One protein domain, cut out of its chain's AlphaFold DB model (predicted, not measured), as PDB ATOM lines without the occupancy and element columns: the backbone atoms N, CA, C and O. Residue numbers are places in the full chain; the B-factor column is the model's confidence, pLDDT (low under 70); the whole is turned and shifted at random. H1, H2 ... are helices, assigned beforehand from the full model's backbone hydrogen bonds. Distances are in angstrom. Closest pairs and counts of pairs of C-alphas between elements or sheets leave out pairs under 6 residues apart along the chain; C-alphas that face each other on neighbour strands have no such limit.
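What this domain is: This is residues 125 to 178 of the 182 residues of an uncharacterized protein of Lobosporangium transversale (UniProt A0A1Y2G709). One long helix, H1, makes one arm of an open, wide V; a long unnamed link turns back beyond its end, and a loose tail with the small helix H2 makes the other arm. Residues 125 to 136 and 161 to 178 stick out free. The printed part has 54 residues, with H1 then H2 and no named strand; the class is all helix, though under half of the residues, 25, are in named elements. It is extended, with a radius of gyration of the C-alphas of 16.0 A and spans of 47 by 30 by 19 A.

Where its parts are: Find C-alpha 126 at (-47.174, -8.581, 28.212); from there H1, residues 126 to 145, runs 28.8 A to C-alpha 145 at (-31.626, -3.599, 4.520). Go on to H2, residues 168 to 172, which ends at C-alpha 172 at (-45.905, -29.270, -5.303).

How they stand to each other: H1 and H2 are apart, with no C-alpha of the one within 8 A of the other. In both, every O i to N i+4 pair is within hydrogen-bond range.

The domain as a whole: The C-alphas farthest apart, Tyr 125 and Pro 178, are 50.1 A apart. The printed part has no cut, and residues 146 to 167 make a long link. The model's pLDDT is under 70 at residues 161 to 178.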
ATOM      1  N   TYR A 125     -46.130 -10.034  32.052       82.62
ATOM      2  CA  TYR A 125     -45.033 -10.053  31.083       82.62
ATOM      3  C   TYR A 125     -45.437  -9.566  29.681       82.62
ATOM      4  O   TYR A 125     -44.623  -9.645  28.759       82.62
ATOM      5  N   ALA A 126     -46.661  -9.056  29.500       82.88
ATOM      6  CA  ALA A 126     -47.174  -8.581  28.212       82.88
ATOM      7  C   ALA A 126     -46.238  -7.551  27.561       82.88
ATOM      8  O   ALA A 126     -45.873  -7.674  26.390       82.88
ATOM      9  N   ASP A 127     -45.790  -6.572  28.349       83.38
ATOM     10  CA  ASP A 127     -44.915  -5.501  27.879       83.38
ATOM     11  C   ASP A 127     -43.534  -6.016  27.467       83.38
ATOM     12  O   ASP A 127     -42.977  -5.558  26.470       83.38
ATOM     13  N   VAL A 128     -43.003  -7.016  28.180       86.94
ATOM     14  CA  VAL A 128     -41.718  -7.648  27.849       86.94
ATOM     15  C   VAL A 128     -41.824  -8.395  26.523       86.94
ATOM     16  O   VAL A 128     -40.962  -8.248  25.657       86.94
ATOM     17  N   VAL A 129     -42.906  -9.152  26.326       87.44
ATOM     18  CA  VAL A 129     -43.157  -9.877  25.073       87.44
ATOM     19  C   VAL A 129     -43.346  -8.899  23.912       87.44
ATOM     20  O   VAL A 129     -42.795  -9.123  22.830       87.44
ATOM     21  N   ARG A 130     -44.061  -7.786  24.128       85.25
ATOM     22  CA  ARG A 130     -44.223  -6.733  23.117       85.25
ATOM     23  C   ARG A 130     -42.875  -6.118  22.747       85.25
ATOM     24  O   ARG A 130     -42.516  -6.138  21.571       85.25
ATOM     25  N   ALA A 131     -42.092  -5.676  23.729       89.69
ATOM     26  CA  ALA A 131     -40.773  -5.087  23.502       89.69
ATOM     27  C   ALA A 131     -39.817  -6.057  22.787       89.69
ATOM     28  O   ALA A 131     -39.123  -5.674  21.844       89.69
ATOM     29  N   GLN A 132     -39.824  -7.336  23.175       91.19
ATOM     30  CA  GLN A 132     -39.046  -8.371  22.502       91.19
ATOM     31  C   GLN A 132     -39.489  -8.545  21.045       91.19
ATOM     32  O   GLN A 132     -38.649  -8.663  20.151       91.19
ATOM     33  N   SER A 133     -40.797  -8.550  20.785       87.31
ATOM     34  CA  SER A 133     -41.320  -8.700  19.426       87.31
ATOM     35  C   SER A 133     -40.921  -7.531  18.519       87.31
ATOM     36  O   SER A 133     -40.450  -7.767  17.404       87.31
ATOM     37  N   GLU A 134     -41.002  -6.299  19.027       89.06
ATOM     38  CA  GLU A 134     -40.595  -5.083  18.318       89.06
ATOM     39  C   GLU A 134     -39.087  -5.066  18.047       89.06
ATOM     40  O   GLU A 134     -38.647  -4.709  16.953       89.06
ATOM     41  N   PHE A 135     -38.283  -5.490  19.023       92.38
ATOM     42  CA  PHE A 135     -36.836  -5.601  18.858       92.38
ATOM     43  C   PHE A 135     -36.467  -6.597  17.753       92.38
ATOM     44  O   PHE A 135     -35.695  -6.275  16.849       92.38
ATOM     45  N   MET A 136     -37.069  -7.788  17.774       89.19
ATOM     46  CA  MET A 136     -36.817  -8.814  16.760       89.19
ATOM     47  C   MET A 136     -37.297  -8.397  15.364       89.19
ATOM     48  O   MET A 136     -36.754  -8.863  14.362       89.19
ATOM     49  N   GLU A 137     -38.323  -7.553  15.273       86.69
ATOM     50  CA  GLU A 137     -38.776  -6.986  14.004       86.69
ATOM     51  C   GLU A 137     -37.782  -5.960  13.449       86.69
ATOM     52  O   GLU A 137     -37.403  -6.068  12.281       86.69
ATOM     53  N   LYS A 138     -37.284  -5.043  14.288       91.50
ATOM     54  CA  LYS A 138     -36.244  -4.074  13.902       91.50
ATOM     55  C   LYS A 138     -34.967  -4.764  13.427       91.50
ATOM     56  O   LYS A 138     -34.457  -4.429  12.364       91.50
ATOM     57  N   LEU A 139     -34.509  -5.777  14.162       89.38
ATOM     58  CA  LEU A 139     -33.310  -6.538  13.811       89.38
ATOM     59  C   LEU A 139     -33.443  -7.217  12.440       89.38
ATOM     60  O   LEU A 139     -32.507  -7.200  11.645       89.38
ATOM     61  N   ARG A 140     -34.624  -7.759  12.115       84.50
ATOM     62  CA  ARG A 140     -34.878  -8.317  10.778       84.50
ATOM     63  C   ARG A 140     -34.894  -7.248   9.691       84.50
ATOM     64  O   ARG A 140     -34.327  -7.479   8.629       84.50
ATOM     65  N   ALA A 141     -35.511  -6.095   9.946       86.12
ATOM     66  CA  ALA A 141     -35.528  -4.996   8.982       86.12
ATOM     67  C   ALA A 141     -34.106  -4.498   8.662       86.12
ATOM     68  O   ALA A 141     -33.793  -4.205   7.508       86.12
ATOM     69  N   GLU A 142     -33.223  -4.454   9.661       88.56
ATOM     70  CA  GLU A 142     -31.810  -4.123   9.462       88.56
ATOM     71  C   GLU A 142     -31.058  -5.205   8.676       88.56
ATOM     72  O   GLU A 142     -30.302  -4.874   7.762       88.56
ATOM     73  N   GLN A 143     -31.291  -6.487   8.968       87.62
ATOM     74  CA  GLN A 143     -30.703  -7.599   8.209       87.62
ATOM     75  C   GLN A 143     -31.117  -7.575   6.734       87.62
ATOM     76  O   GLN A 143     -30.261  -7.725   5.862       87.62
ATOM     77  N   GLU A 144     -32.397  -7.332   6.446       84.88
ATOM     78  CA  GLU A 144     -32.904  -7.195   5.076       84.88
ATOM     79  C   GLU A 144     -32.301  -5.977   4.371       84.88
ATOM     80  O   GLU A 144     -31.831  -6.094   3.239       84.88
ATOM     81  N   LYS A 145     -32.243  -4.824   5.052       88.56
ATOM     82  CA  LYS A 145     -31.626  -3.599   4.520       88.56
ATOM     83  C   LYS A 145     -30.147  -3.798   4.179       88.56
ATOM     84  O   LYS A 145     -29.676  -3.267   3.178       88.56
ATOM     85  N   ASN A 146     -29.435  -4.566   4.998       88.94
ATOM     86  CA  ASN A 146     -28.017  -4.861   4.817       88.94
ATOM     87  C   ASN A 146     -27.768  -6.068   3.893       88.94
ATOM     88  O   ASN A 146     -26.614  -6.404   3.635       88.94
ATOM     89  N   GLY A 147     -28.819  -6.736   3.403       85.38
ATOM     90  CA  GLY A 147     -28.695  -7.921   2.548       85.38
ATOM     91  C   GLY A 147     -28.046  -9.121   3.246       85.38
ATOM     92  O   GLY A 147     -27.439  -9.966   2.585       85.38
ATOM     93  N   VAL A 148     -28.146  -9.206   4.575       84.19
ATOM     94  CA  VAL A 148     -27.572 -10.308   5.355       84.19
ATOM     95  C   VAL A 148     -28.420 -11.555   5.127       84.19
ATOM     96  O   VAL A 148     -29.558 -11.647   5.577       84.19
ATOM     97  N   THR A 149     -27.859 -12.518   4.399       85.50
ATOM     98  CA  THR A 149     -28.546 -13.766   4.025       85.50
ATOM     99  C   THR A 149     -28.170 -14.946   4.912       85.50
ATOM    100  O   THR A 149     -28.959 -15.877   5.053       85.50
ATOM    101  N   HIS A 150     -26.987 -14.912   5.524       91.56
ATOM    102  CA  HIS A 150     -26.445 -15.981   6.357       91.56
ATOM    103  C   HIS A 150     -25.877 -15.394   7.652       91.56
ATOM    104  O   HIS A 150     -25.380 -14.266   7.664       91.56
ATOM    105  N   ASN A 151     -25.950 -16.160   8.737       87.69
ATOM    106  CA  ASN A 151     -25.271 -15.842   9.992       87.69
ATOM    107  C   ASN A 151     -23.749 -16.042   9.857       87.69
ATOM    108  O   ASN A 151     -23.281 -16.595   8.864       87.69
ATOM    109  N   ALA A 152     -22.981 -15.651  10.881       88.38
ATOM    110  CA  ALA A 152     -21.528 -15.868  10.932       88.38
ATOM    111  C   ALA A 152     -21.134 -17.347  10.741       88.38
ATOM    112  O   ALA A 152     -20.128 -17.644  10.106       88.38
ATOM    113  N   ASP A 153     -21.990 -18.265  11.198       90.56
ATOM    114  CA  ASP A 153     -21.828 -19.715  11.033       90.56
ATOM    115  C   ASP A 153     -22.194 -20.224   9.622       90.56
ATOM    116  O   ASP A 153     -22.214 -21.427   9.372       90.56
ATOM    117  N   GLY A 154     -22.573 -19.335   8.698       89.31
ATOM    118  CA  GLY A 154     -23.013 -19.695   7.349       89.31
ATOM    119  C   GLY A 154     -24.420 -20.300   7.277       89.31
ATOM    120  O   GLY A 154     -24.833 -20.769   6.219       89.31
ATOM    121  N   ILE A 155     -25.188 -20.294   8.373       89.06
ATOM    122  CA  ILE A 155     -26.578 -20.773   8.385       89.06
ATOM    123  C   ILE A 155     -27.487 -19.699   7.767       89.06
ATOM    124  O   ILE A 155     -27.431 -18.550   8.215       89.06
ATOM    125  N   PRO A 156     -28.341 -20.034   6.780       84.94
ATOM    126  CA  PRO A 156     -29.228 -19.063   6.152       84.94
ATOM    127  C   PRO A 156     -30.261 -18.525   7.146       84.94
ATOM    128  O   PRO A 156     -30.901 -19.280   7.884       84.94
ATOM    129  N   ILE A 157     -30.445 -17.207   7.136       84.44
ATOM    130  CA  ILE A 157     -31.437 -16.531   7.969       84.44
ATOM    131  C   ILE A 157     -32.824 -16.804   7.371       84.44
ATOM    132  O   ILE A 157     -33.023 -16.633   6.165       84.44
ATOM    133  N   PRO A 158     -33.807 -17.250   8.176       80.44
ATOM    134  CA  PRO A 158     -35.141 -17.531   7.668       80.44
ATOM    135  C   PRO A 158     -35.778 -16.260   7.082       80.44
ATOM    136  O   PRO A 158     -35.688 -15.198   7.703       80.44
ATOM    137  N   PRO A 159     -36.471 -16.359   5.931       77.62
ATOM    138  CA  PRO A 159     -37.083 -15.203   5.287       77.62
ATOM    139  C   PRO A 159     -38.126 -14.570   6.208       77.62
ATOM    140  O   PRO A 159     -38.832 -15.281   6.943       77.62
ATOM    141  N   SER A 160     -38.262 -13.238   6.166       71.12
ATOM    142  CA  SER A 160     -39.318 -12.593   6.939       71.12
ATOM    143  C   SER A 160     -40.674 -13.134   6.493       71.12
ATOM    144  O   SER A 160     -40.997 -13.275   5.312       71.12
ATOM    145  N   ARG A 161     -41.499 -13.485   7.480       67.94
ATOM    146  CA  ARG A 161     -42.824 -14.092   7.271       67.94
ATOM    147  C   ARG A 161     -43.839 -13.129   6.634       67.94
ATOM    148  O   ARG A 161     -45.014 -13.472   6.538       67.94
ATOM    149  N   ASN A 162     -43.388 -11.946   6.221       64.00
ATOM    150  CA  ASN A 162     -44.179 -10.909   5.572       64.00
ATOM    151  C   ASN A 162     -44.441 -11.250   4.096       64.00
ATOM    152  O   ASN A 162     -45.416 -10.778   3.515       64.00
ATOM    153  N   GLY A 163     -43.633 -12.139   3.509       55.03
ATOM    154  CA  GLY A 163     -43.955 -12.797   2.251       55.03
ATOM    155  C   GLY A 163     -45.066 -13.818   2.465       55.03
ATOM    156  O   GLY A 163     -44.884 -14.794   3.195       55.03
ATOM    157  N   SER A 164     -46.216 -13.573   1.830       45.56
ATOM    158  CA  SER A 164     -47.335 -14.505   1.678       45.56
ATOM    159  C   SER A 164     -46.840 -15.949   1.693       45.56
ATOM    160  O   SER A 164     -46.037 -16.336   0.841       45.56
ATOM    161  N   ARG A 165     -47.294 -16.740   2.675       53.34
ATOM    162  CA  ARG A 165     -47.124 -18.194   2.675       53.34
ATOM    163  C   ARG A 165     -47.803 -18.715   1.407       53.34
ATOM    164  O   ARG A 165     -48.972 -19.089   1.461       53.34
ATOM    165  N   ARG A 166     -47.105 -18.705   0.265       52.38
ATOM    166  CA  ARG A 166     -47.546 -19.390  -0.948       52.38
ATOM    167  C   ARG A 166     -47.729 -20.828  -0.502       52.38
ATOM    168  O   ARG A 166     -46.778 -21.477  -0.069       52.38
ATOM    169  N   SER A 167     -48.982 -21.257  -0.448       49.78
ATOM    170  CA  SER A 167     -49.364 -22.594  -0.030       49.78
ATOM    171  C   SER A 167     -48.504 -23.587  -0.804       49.78
ATOM    172  O   SER A 167     -48.585 -23.662  -2.027       49.78
ATOM    173  N   SER A 168     -47.652 -24.332  -0.099       57.00
ATOM    174  CA  SER A 168     -46.710 -25.285  -0.699       57.00
ATOM    175  C   SER A 168     -47.410 -26.361  -1.536       57.00
ATOM    176  O   SER A 168     -46.798 -26.935  -2.428       57.00
ATOM    177  N   ILE A 169     -48.711 -26.578  -1.319       57.62
ATOM    178  CA  ILE A 169     -49.570 -27.433  -2.145       57.62
ATOM    179  C   ILE A 169     -49.599 -26.982  -3.612       57.62
ATOM    180  O   ILE A 169     -49.511 -27.821  -4.504       57.62
ATOM    181  N   THR A 170     -49.657 -25.677  -3.888       56.50
ATOM    182  CA  THR A 170     -49.770 -25.167  -5.262       56.50
ATOM    183  C   THR A 170     -48.452 -25.306  -6.035       56.50
ATOM    184  O   THR A 170     -48.470 -25.578  -7.234       56.50
ATOM    185  N   HIS A 171     -47.309 -25.198  -5.346       56.34
ATOM    186  CA  HIS A 171     -45.983 -25.456  -5.924       56.34
ATOM    187  C   HIS A 171     -45.696 -26.950  -6.122       56.34
ATOM    188  O   HIS A 171     -45.117 -27.317  -7.140       56.34
ATOM    189  N   ILE A 172     -46.117 -27.816  -5.192       59.69
ATOM    190  CA  ILE A 172     -45.905 -29.270  -5.303       59.69
ATOM    191  C   ILE A 172     -46.753 -29.870  -6.433       59.69
ATOM    192  O   ILE A 172     -46.287 -30.760  -7.139       59.69
ATOM    193  N   LEU A 173     -47.975 -29.370  -6.642       62.19
ATOM    194  CA  LEU A 173     -48.887 -29.873  -7.675       62.19
ATOM    195  C   LEU A 173     -48.686 -29.225  -9.057       62.19
ATOM    196  O   LEU A 173     -49.425 -29.536  -9.984       62.19
ATOM    197  N   GLY A 174     -47.703 -28.333  -9.219       59.69
ATOM    198  CA  GLY A 174     -47.332 -27.801 -10.535       59.69
ATOM    199  C   GLY A 174     -48.372 -26.897 -11.209       59.69
ATOM    200  O   GLY A 174     -48.171 -26.526 -12.361       59.69
ATOM    201  N   PHE A 175     -49.431 -26.484 -10.505       60.88
ATOM    202  CA  PHE A 175     -50.448 -25.547 -11.012       60.88
ATOM    203  C   PHE A 175     -49.921 -24.118 -11.231       60.88
ATOM    204  O   PHE A 175     -50.643 -23.269 -11.738       60.88
ATOM    205  N   ASP A 176     -48.669 -23.847 -10.855       58.12
ATOM    206  CA  ASP A 176     -48.004 -22.551 -11.042       58.12
ATOM    207  C   ASP A 176     -47.362 -22.397 -12.437       58.12
ATOM    208  O   ASP A 176     -46.732 -21.382 -12.725       58.12
ATOM    209  N   LYS A 177     -47.495 -23.403 -13.315       66.62
ATOM    210  CA  LYS A 177     -47.094 -23.312 -14.724       66.62
ATOM    211  C   LYS A 177     -48.341 -23.055 -15.575       66.62
ATOM    212  O   LYS A 177     -49.266 -23.865 -15.496       66.62
ATOM    213  N   PRO A 178     -48.392 -21.993 -16.405       68.25
ATOM    214  CA  PRO A 178     -49.460 -21.863 -17.386       68.25
ATOM    215  C   PRO A 178     -49.385 -23.076 -18.319       68.25
ATOM    216  O   PRO A 178     -48.388 -23.281 -19.014       68.25
TER     217      PRO A 178